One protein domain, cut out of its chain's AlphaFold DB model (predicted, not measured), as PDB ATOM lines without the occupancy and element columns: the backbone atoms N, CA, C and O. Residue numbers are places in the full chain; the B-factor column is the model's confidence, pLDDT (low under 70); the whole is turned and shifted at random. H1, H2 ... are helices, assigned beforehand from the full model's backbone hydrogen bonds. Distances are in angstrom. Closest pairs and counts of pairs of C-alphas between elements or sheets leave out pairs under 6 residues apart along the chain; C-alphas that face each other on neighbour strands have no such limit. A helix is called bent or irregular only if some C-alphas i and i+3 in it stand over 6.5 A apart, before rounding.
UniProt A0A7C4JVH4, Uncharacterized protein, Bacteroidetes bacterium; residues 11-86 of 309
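What this domain is: This is residues 11 to 86 of the 309 residues of an uncharacterized protein of Bacteroidetes bacterium (UniProt A0A7C4JVH4). Three helices make a flat, open frame with an empty middle: the long H1 is one side, H2 runs back opposite to it at a distance, and H3 slants from the end of H2 to the beginning of H1, nearly closing the ring. The frame meets itself at its corners, and the middle stretches of H1 and H2 stand free. The printed part has 76 residues with three named helices, H1, H2 and H3 in that order, and no named strand; the class is all helix. It is loose, with a radius of gyration of the C-alphas of 16.3 A, and spans 49 by 29 by 15 A.

Where its parts are: H1 is residues 11 to 40, 40.0 A long, beginning at C-alpha 11 (157.002, 160.893, 182.111). It is irregular, with C-alphas 32 and 35 7.4 A apart, and has a kink of 54 degrees near residue 33. H2 is residues 44 to 62, 26.3 A long. H3 is residues 64 to 85, 31.3 A long, ending at C-alpha 85 (147.694, 164.674, 180.004).

How they stand to each other: H1 and H2 are close but not clearly touching, their closest C-alphas being those of Trp 40 and Val 46, 6.3 A apart. They run opposite ways at a shallow tilt of 15 degrees, centres 17.7 A apart. H2 and H3 only just touch, with 3 pairs of C-alphas within 8 A, and only at the corner; the closest are Ile 60 and Ala 66, 5.4 A. Their lines are about perpendicular, at 78 degrees. Residues 11 to 15 of H1 touch residues 78 to 82 of H3, the closest C-alphas being those of Glu 11 and Thr 82, 6.1 A apart. H1 and H3 run opposite ways at a steep tilt of 63 degrees. Every O i to N i+4 pair is within hydrogen-bond range in H2 and H3; in H1, 24 of 26 are.

The domain as a whole: The C-alphas of Pro 44 and Val 86 are the two farthest apart, 50.3 A. The printed part has no cut, and both links are tight. Mean pLDDT of the printed part is 73.6; residues 11 to 15, 41, 75 and 78 to 86 are under 70.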
ATOM      1  N   GLU A  11     157.521 161.683 180.986       59.41
ATOM      2  CA  GLU A  11     157.002 160.893 182.111       59.41
ATOM      3  C   GLU A  11     157.843 160.996 183.398       59.41
ATOM      4  O   GLU A  11     157.301 161.014 184.503       59.41
ATOM      5  N   GLY A  12     159.171 161.076 183.271       58.53
ATOM      6  CA  GLY A  12     160.086 161.175 184.406       58.53
ATOM      7  C   GLY A  12     160.091 162.566 185.041       58.53
ATOM      8  O   GLY A  12     160.176 162.674 186.260       58.53
ATOM      9  N   ILE A  13     159.935 163.621 184.235       67.88
ATOM     10  CA  ILE A  13     159.878 165.014 184.710       67.88
ATOM     11  C   ILE A  13     158.586 165.252 185.501       67.88
ATOM     12  O   ILE A  13     158.634 165.788 186.608       67.88
ATOM     13  N   THR A  14     157.441 164.771 184.999       66.50
ATOM     14  CA  THR A  14     156.176 164.793 185.753       66.50
ATOM     15  C   THR A  14     156.291 163.983 187.048       66.50
ATOM     16  O   THR A  14     155.783 164.405 188.083       66.50
ATOM     17  N   GLY A  15     157.022 162.863 187.024       63.91
ATOM     18  CA  GLY A  15     157.286 162.047 188.209       63.91
ATOM     19  C   GLY A  15     158.060 162.787 189.306       63.91
ATOM     20  O   GLY A  15     157.718 162.648 190.477       63.91
ATOM     21  N   ILE A  16     159.051 163.613 188.950       72.44
ATOM     22  CA  ILE A  16     159.792 164.446 189.918       72.44
ATOM     23  C   ILE A  16     158.862 165.471 190.574       72.44
ATOM     24  O   ILE A  16     158.895 165.629 191.790       72.44
ATOM     25  N   ILE A  17     158.014 166.139 189.788       73.31
ATOM     26  CA  ILE A  17     157.086 167.164 190.291       73.31
ATOM     27  C   ILE A  17     156.060 166.543 191.245       73.31
ATOM     28  O   ILE A  17     155.799 167.089 192.313       73.31
ATOM     29  N   VAL A  18     155.515 165.375 190.897       75.25
ATOM     30  CA  VAL A  18     154.567 164.648 191.751       75.25
ATOM     31  C   VAL A  18     155.244 164.140 193.024       75.25
ATOM     32  O   VAL A  18     154.672 164.278 194.098       75.25
ATOM     33  N   LEU A  19     156.472 163.613 192.950       74.94
ATOM     34  CA  LEU A  19     157.224 163.200 194.142       74.94
ATOM     35  C   LEU A  19     157.558 164.384 195.053       74.94
ATOM     36  O   LEU A  19     157.456 164.254 196.269       74.94
ATOM     37  N   ALA A  20     157.906 165.539 194.484       77.44
ATOM     38  CA  ALA A  20     158.107 166.767 195.244       77.44
ATOM     39  C   ALA A  20     156.802 167.225 195.914       77.44
ATOM     40  O   ALA A  20     156.806 167.531 197.101       77.44
ATOM     41  N   ALA A  21     155.673 167.185 195.200       77.44
ATOM     42  CA  ALA A  21     154.362 167.525 195.747       77.44
ATOM     43  C   ALA A  21     153.909 166.553 196.852       77.44
ATOM     44  O   ALA A  21     153.386 166.996 197.871       77.44
ATOM     45  N   ILE A  22     154.148 165.248 196.690       77.44
ATOM     46  CA  ILE A  22     153.883 164.239 197.725       77.44
ATOM     47  C   ILE A  22     154.797 164.477 198.925       77.44
ATOM     48  O   ILE A  22     154.308 164.521 200.043       77.44
ATOM     49  N   GLY A  23     156.097 164.704 198.722       79.12
ATOM     50  CA  GLY A  23     157.038 164.980 199.810       79.12
ATOM     51  C   GLY A  23     156.674 166.236 200.605       79.12
ATOM     52  O   GLY A  23     156.592 166.191 201.832       79.12
ATOM     53  N   SER A  24     156.381 167.342 199.919       76.56
ATOM     54  CA  SER A  24     155.927 168.587 200.547       76.56
ATOM     55  C   SER A  24     154.556 168.432 201.212       76.56
ATOM     56  O   SER A  24     154.359 168.931 202.317       76.56
ATOM     57  N   GLY A  25     153.630 167.702 200.586       75.00
ATOM     58  CA  GLY A  25     152.302 167.415 201.129       75.00
ATOM     59  C   GLY A  25     152.352 166.535 202.376       75.00
ATOM     60  O   GLY A  25     151.727 166.866 203.378       75.00
ATOM     61  N   THR A  26     153.146 165.463 202.365       75.06
ATOM     62  CA  THR A  26     153.375 164.593 203.527       75.06
ATOM     63  C   THR A  26     154.067 165.352 204.656       75.06
ATOM     64  O   THR A  26     153.651 165.223 205.804       75.06
ATOM     65  N   GLY A  27     155.063 166.192 204.355       77.50
ATOM     66  CA  GLY A  27     155.713 167.046 205.354       77.50
ATOM     67  C   GLY A  27     154.751 168.050 206.000       77.50
ATOM     68  O   GLY A  27     154.748 168.205 207.220       77.50
ATOM     69  N   TRP A  28     153.882 168.680 205.203       79.94
ATOM     70  CA  TRP A  28     152.854 169.598 205.700       79.94
ATOM     71  C   TRP A  28     151.800 168.887 206.560       79.94
ATOM     72  O   TRP A  28     151.427 169.391 207.618       79.94
ATOM     73  N   LEU A  29     151.368 167.689 206.154       74.88
ATOM     74  CA  LEU A  29     150.402 166.883 206.903       74.88
ATOM     75  C   LEU A  29     150.984 166.426 208.249       74.88
ATOM     76  O   LEU A  29     150.332 166.565 209.280       74.88
ATOM     77  N   LEU A  30     152.238 165.959 208.268       75.88
ATOM     78  CA  LEU A  30     152.930 165.593 209.507       75.88
ATOM     79  C   LEU A  30     153.107 166.789 210.445       75.88
ATOM     80  O   LEU A  30     152.914 166.635 211.644       75.88
ATOM     81  N   TYR A  31     153.418 167.975 209.918       78.81
ATOM     82  CA  TYR A  31     153.503 169.198 210.720       78.81
ATOM     83  C   TYR A  31     152.145 169.593 211.320       78.81
ATOM     84  O   TYR A  31     152.066 169.942 212.495       78.81
ATOM     85  N   HIS A  32     151.064 169.498 210.539       80.69
ATOM     86  CA  HIS A  32     149.717 169.849 210.991       80.69
ATOM     87  C   HIS A  32     149.178 168.890 212.067       80.69
ATOM     88  O   HIS A  32     148.544 169.335 213.020       80.69
ATOM     89  N   PHE A  33     149.476 167.592 211.953       76.06
ATOM     90  CA  PHE A  33     149.077 166.569 212.926       76.06
ATOM     91  C   PHE A  33     150.129 166.307 214.015       76.06
ATOM     92  O   PHE A  33     149.906 165.455 214.874       76.06
ATOM     93  N   ALA A  34     151.252 167.032 214.028       70.81
ATOM     94  CA  ALA A  34     152.349 166.805 214.971       70.81
ATOM     95  C   ALA A  34     151.892 166.898 216.433       70.81
ATOM     96  O   ALA A  34     152.240 166.044 217.243       70.81
ATOM     97  N   SER A  35     151.068 167.896 216.769       71.38
ATOM     98  CA  SER A  35     150.546 168.075 218.131       71.38
ATOM     99  C   SER A  35     149.596 166.947 218.550       71.38
ATOM    100  O   SER A  35     149.667 166.474 219.681       71.38
ATOM    101  N   THR A  36     148.749 166.464 217.638       74.38
ATOM    102  CA  THR A  36     147.842 165.331 217.878       74.38
ATOM    103  C   THR A  36     148.606 164.014 218.026       74.38
ATOM    104  O   THR A  36     148.291 163.221 218.906       74.38
ATOM    105  N   LEU A  37     149.645 163.799 217.213       71.56
ATOM    106  CA  LEU A  37     150.503 162.611 217.278       71.56
ATOM    107  C   LEU A  37     151.306 162.551 218.585       71.56
ATOM    108  O   LEU A  37     151.486 161.465 219.129       71.56
ATOM    109  N   ILE A  38     151.746 163.698 219.112       73.56
ATOM    110  CA  ILE A  38     152.420 163.779 220.418       73.56
ATOM    111  C   ILE A  38     151.446 163.437 221.554       73.56
ATOM    112  O   ILE A  38     151.809 162.668 222.435       73.56
ATOM    113  N   GLY A  39     150.201 163.925 221.506       74.25
ATOM    114  CA  GLY A  39     149.184 163.575 222.509       74.25
ATOM    115  C   GLY A  39     148.784 162.093 222.488       74.25
ATOM    116  O   GLY A  39     148.461 161.518 223.518       74.25
ATOM    117  N   TRP A  40     148.844 161.440 221.326       73.38
ATOM    118  CA  TRP A  40     148.612 159.995 221.199       73.38
ATOM    119  C   TRP A  40     149.809 159.148 221.641       73.38
ATOM    120  O   TRP A  40     149.637 157.991 222.010       73.38
ATOM    121  N   ALA A  41     151.013 159.720 221.638       67.38
ATOM    122  CA  ALA A  41     152.233 159.063 222.098       67.38
ATOM    123  C   ALA A  41     152.329 158.947 223.634       67.38
ATOM    124  O   ALA A  41     153.223 158.261 224.129       67.38
ATOM    125  N   GLU A  42     151.427 159.593 224.384       78.00
ATOM    126  CA  GLU A  42     151.347 159.483 225.847       78.00
ATOM    127  C   GLU A  42     150.788 158.126 226.309       78.00
ATOM    128  O   GLU A  42     151.140 157.657 227.392       78.00
ATOM    129  N   ASP A  43     149.965 157.467 225.484       84.81
ATOM    130  CA  ASP A  43     149.482 156.110 225.745       84.81
ATOM    131  C   ASP A  43     150.508 155.074 225.236       84.81
ATOM    132  O   ASP A  43     150.758 154.991 224.025       84.81
ATOM    133  N   PRO A  44     151.087 154.234 226.120       81.94
ATOM    134  CA  PRO A  44     152.068 153.222 225.733       81.94
ATOM    135  C   PRO A  44     151.571 152.246 224.658       81.94
ATOM    136  O   PRO A  44     152.369 151.772 223.845       81.94
ATOM    137  N   ALA A  45     150.269 151.940 224.625       83.00
ATOM    138  CA  ALA A  45     149.697 151.026 223.641       83.00
ATOM    139  C   ALA A  45     149.631 151.665 222.244       83.00
ATOM    140  O   ALA A  45     149.945 151.021 221.238       83.00
ATOM    141  N   VAL A  46     149.273 152.948 222.180       79.31
ATOM    142  CA  VAL A  46     149.183 153.704 220.924       79.31
ATOM    143  C   VAL A  46     150.578 154.021 220.384       79.31
ATOM    144  O   VAL A  46     150.821 153.860 219.186       79.31
ATOM    145  N   LEU A  47     151.532 154.347 221.262       78.25
ATOM    146  CA  LEU A  47     152.943 154.509 220.906       78.25
ATOM    147  C   LEU A  47     153.513 153.234 220.263       78.25
ATOM    148  O   LEU A  47     154.159 153.300 219.214       78.25
ATOM    149  N   ALA A  48     153.247 152.066 220.858       82.75
ATOM    150  CA  ALA A  48     153.697 150.786 220.320       82.75
ATOM    151  C   ALA A  48     153.101 150.503 218.929       82.75
ATOM    152  O   ALA A  48     153.820 150.070 218.027       82.75
ATOM    153  N   ALA A  49     151.816 150.807 218.720       82.25
ATOM    154  CA  ALA A  49     151.161 150.662 217.421       82.25
ATOM    155  C   ALA A  49     151.730 151.624 216.359       82.25
ATOM    156  O   ALA A  49     151.963 151.221 215.218       82.25
ATOM    157  N   MET A  50     152.015 152.876 216.728       78.62
ATOM    158  CA  MET A  50     152.628 153.862 215.832       78.62
ATOM    159  C   MET A  50     154.057 153.479 215.438       78.62
ATOM    160  O   MET A  50     154.421 153.585 214.266       78.62
ATOM    161  N   LEU A  51     154.857 152.989 216.388       82.31
ATOM    162  CA  LEU A  51     156.207 152.498 216.115       82.31
ATOM    163  C   LEU A  51     156.193 151.233 215.251       82.31
ATOM    164  O   LEU A  51     157.037 151.101 214.370       82.31
ATOM    165  N   ALA A  52     155.219 150.339 215.439       82.75
ATOM    166  CA  ALA A  52     155.040 149.171 214.579       82.75
ATOM    167  C   ALA A  52     154.652 149.567 213.144       82.75
ATOM    168  O   ALA A  52     155.212 149.033 212.186       82.75
ATOM    169  N   LEU A  53     153.752 150.544 212.980       82.44
ATOM    170  CA  LEU A  53     153.385 151.092 211.672       82.44
ATOM    171  C   LEU A  53     154.595 151.738 210.981       82.44
ATOM    172  O   LEU A  53     154.875 151.455 209.817       82.44
ATOM    173  N   LEU A  54     155.338 152.575 211.709       80.38
ATOM    174  CA  LEU A  54     156.537 153.239 211.199       80.38
ATOM    175  C   LEU A  54     157.620 152.215 210.844       80.38
ATOM    176  O   LEU A  54     158.214 152.301 209.772       80.38
ATOM    177  N   GLY A  55     157.817 151.199 211.685       81.69
ATOM    178  CA  GLY A  55     158.701 150.070 211.417       81.69
ATOM    179  C   GLY A  55     158.303 149.300 210.156       81.69
ATOM    180  O   GLY A  55     159.168 148.982 209.345       81.69
ATOM    181  N   GLY A  56     157.006 149.080 209.931       80.75
ATOM    182  CA  GLY A  56     156.486 148.465 208.706       80.75
ATOM    183  C   GLY A  56     156.758 149.303 207.452       80.75
ATOM    184  O   GLY A  56     157.191 148.770 206.431       80.75
ATOM    185  N   ILE A  57     156.585 150.624 207.535       78.75
ATOM    186  CA  ILE A  57     156.898 151.549 206.434       78.75
ATOM    187  C   ILE A  57     158.404 151.541 206.132       78.75
ATOM    188  O   ILE A  57     158.804 151.446 204.970       78.75
ATOM    189  N   VAL A  58     159.248 151.590 207.167       80.06
ATOM    190  CA  VAL A  58     160.711 151.522 207.033       80.06
ATOM    191  C   VAL A  58     161.143 150.179 206.441       80.06
ATOM    192  O   VAL A  58     161.997 150.157 205.555       80.06
ATOM    193  N   TYR A  59     160.525 149.070 206.853       81.25
ATOM    194  CA  TYR A  59     160.794 147.741 206.303       81.25
ATOM    195  C   TYR A  59     160.482 147.667 204.802       81.25
ATOM    196  O   TYR A  59     161.321 147.223 204.023       81.25
ATOM    197  N   ILE A  60     159.333 148.201 204.376       77.25
ATOM    198  CA  ILE A  60     158.940 148.289 202.959       77.25
ATOM    199  C   ILE A  60     159.919 149.156 202.143       77.25
ATOM    200  O   ILE A  60     160.168 148.882 200.969       77.25
ATOM    201  N   LEU A  61     160.491 150.201 202.747       75.62
ATOM    202  CA  LEU A  61     161.483 151.066 202.099       75.62
ATOM    203  C   LEU A  61     162.867 150.410 201.990       75.62
ATOM    204  O   LEU A  61     163.571 150.635 200.996       75.62
ATOM    205  N   LEU A  62     163.280 149.630 202.993       77.06
ATOM    206  CA  LEU A  62     164.589 148.973 203.035       77.06
ATOM    207  C   LEU A  62     164.630 147.665 202.236       77.06
ATOM    208  O   LEU A  62     165.671 147.383 201.639       77.06
ATOM    209  N   ASP A  63     163.535 146.904 202.182       79.94
ATOM    210  CA  ASP A  63     163.481 145.639 201.448       79.94
ATOM    211  C   ASP A  63     163.591 145.875 199.922       79.94
ATOM    212  O   ASP A  63     162.759 146.582 199.331       79.94
ATOM    213  N   PRO A  64     164.608 145.302 199.245       71.75
ATOM    214  CA  PRO A  64     164.782 145.451 197.803       71.75
ATOM    215  C   PRO A  64     163.564 144.985 196.992       71.75
ATOM    216  O   PRO A  64     163.243 145.615 195.982       71.75
ATOM    217  N   HIS A  65     162.844 143.943 197.420       73.31
ATOM    218  CA  HIS A  65     161.687 143.430 196.675       73.31
ATOM    219  C   HIS A  65     160.489 144.384 196.730       73.31
ATOM    220  O   HIS A  65     159.895 144.704 195.693       73.31
ATOM    221  N   ALA A  66     160.175 144.898 197.919       75.38
ATOM    222  CA  ALA A  66     159.094 145.859 198.117       75.38
ATOM    223  C   ALA A  66     159.369 147.194 197.398       75.38
ATOM    224  O   ALA A  66     158.476 147.754 196.752       75.38
ATOM    225  N   ARG A  67     160.627 147.658 197.397       71.19
ATOM    226  CA  ARG A  67     161.052 148.848 196.643       71.19
ATOM    227  C   ARG A  67     160.872 148.678 195.138       71.19
ATOM    228  O   ARG A  67     160.396 149.598 194.471       71.19
ATOM    229  N   HIS A  68     161.241 147.519 194.591       75.12
ATOM    230  CA  HIS A  68     161.019 147.232 193.176       75.12
ATOM    231  C   HIS A  68     159.530 147.260 192.832       75.12
ATOM    232  O   HIS A  68     159.157 147.878 191.837       75.12
ATOM    233  N   LEU A  69     158.674 146.675 193.672       76.50
ATOM    234  CA  LEU A  69     157.230 146.657 193.463       76.50
ATOM    235  C   LEU A  69     156.622 148.071 193.488       76.50
ATOM    236  O   LEU A  69     155.912 148.444 192.555       76.50
ATOM    237  N   LEU A  70     156.967 148.893 194.485       77.25
ATOM    238  CA  LEU A  70     156.562 150.303 194.560       77.25
ATOM    239  C   LEU A  70     157.039 151.106 193.345       77.25
ATOM    240  O   LEU A  70     156.288 151.909 192.795       77.25
ATOM    241  N   TRP A  71     158.263 150.857 192.879       74.50
ATOM    242  CA  TRP A  71     158.798 151.482 191.671       74.50
ATOM    243  C   TRP A  71     158.027 151.076 190.408       74.50
ATOM    244  O   TRP A  71     157.785 151.915 189.537       74.50
ATOM    245  N   TYR A  72     157.599 149.814 190.301       76.75
ATOM    246  CA  TYR A  72     156.741 149.357 189.203       76.75
ATOM    247  C   TYR A  72     155.344 149.975 189.271       76.75
ATOM    248  O   TYR A  72     154.856 150.459 188.248       76.75
ATOM    249  N   PHE A  73     154.731 150.040 190.457       77.62
ATOM    250  CA  PHE A  73     153.450 150.722 190.659       77.62
ATOM    251  C   PHE A  73     153.534 152.206 190.302       77.62
ATOM    252  O   PHE A  73     152.682 152.706 189.569       77.62
ATOM    253  N   PHE A  74     154.595 152.890 190.731       74.44
ATOM    254  CA  PHE A  74     154.847 154.284 190.376       74.44
ATOM    255  C   PHE A  74     154.988 154.460 188.860       74.44
ATOM    256  O   PHE A  74     154.325 155.310 188.276       74.44
ATOM    257  N   LYS A  75     155.772 153.612 188.182       68.31
ATOM    258  CA  LYS A  75     155.887 153.638 186.713       68.31
ATOM    259  C   LYS A  75     154.551 153.407 186.007       68.31
ATOM    260  O   LYS A  75     154.277 154.065 185.008       68.31
ATOM    261  N   MET A  76     153.736 152.478 186.500       72.00
ATOM    262  CA  MET A  76     152.423 152.174 185.930       72.00
ATOM    263  C   MET A  76     151.452 153.349 186.103       72.00
ATOM    264  O   MET A  76     150.809 153.755 185.138       72.00
ATOM    265  N   ALA A  77     151.410 153.943 187.296       73.75
ATOM    266  CA  ALA A  77     150.605 155.126 187.582       73.75
ATOM    267  C   ALA A  77     151.063 156.336 186.756       73.75
ATOM    268  O   ALA A  77     150.234 157.016 186.163       73.75
ATOM    269  N   MET A  78     152.374 156.565 186.638       69.06
ATOM    270  CA  MET A  78     152.906 157.658 185.825       69.06
ATOM    271  C   MET A  78     152.576 157.485 184.346       69.06
ATOM    272  O   MET A  78     152.156 158.459 183.740       69.06
ATOM    273  N   ARG A  79     152.672 156.269 183.785       65.69
ATOM    274  CA  ARG A  79     152.225 155.975 182.408       65.69
ATOM    275  C   ARG A  79     150.731 156.233 182.206       65.69
ATOM    276  O   ARG A  79     150.319 156.677 181.138       65.69
ATOM    277  N   TRP A  80     149.915 155.954 183.219       68.12
ATOM    278  CA  TRP A  80     148.478 156.215 183.177       68.12
ATOM    279  C   TRP A  80     148.159 157.718 183.265       68.12
ATOM    280  O   TRP A  80     147.360 158.224 182.483       68.12
ATOM    281  N   ILE A  81     148.839 158.450 184.154       62.09
ATOM    282  CA  ILE A  81     148.689 159.903 184.330       62.09
ATOM    283  C   ILE A  81     149.212 160.660 183.101       62.09
ATOM    284  O   ILE A  81     148.555 161.585 182.624       62.09
ATOM    285  N   THR A  82     150.358 160.261 182.542       59.56
ATOM    286  CA  THR A  82     150.907 160.871 181.323       59.56
ATOM    287  C   THR A  82     150.028 160.573 180.116       59.56
ATOM    288  O   THR A  82     149.812 161.472 179.314       59.56
ATOM    289  N   GLY A  83     149.412 159.389 180.032       53.72
ATOM    290  CA  GLY A  83     148.375 159.095 179.036       53.72
ATOM    291  C   GLY A  83     147.107 159.951 179.177       53.72
ATOM    292  O   GLY A  83     146.369 160.133 178.210       53.72
ATOM    293  N   LEU A  84     146.853 160.521 180.361       53.84
ATOM    294  CA  LEU A  84     145.711 161.399 180.627       53.84
ATOM    295  C   LEU A  84     145.991 162.866 180.249       53.84
ATOM    296  O   LEU A  84     145.078 163.553 179.793       53.84
ATOM    297  N   PHE A  85     147.243 163.323 180.383       39.00
ATOM    298  CA  PHE A  85     147.694 164.674 180.004       39.00
ATOM    299  C   PHE A  85     148.248 164.775 178.572       39.00
ATOM    300  O   PHE A  85     148.272 165.862 178.001       39.00
ATOM    301  N   VAL A  86     148.636 163.653 177.962       46.41
ATOM    302  CA  VAL A  86     149.086 163.545 176.567       46.41
ATOM    303  C   VAL A  86     148.000 162.831 175.757       46.41
ATOM    304  O   VAL A  86     148.193 161.744 175.226       46.41
TER     305      VAL A  86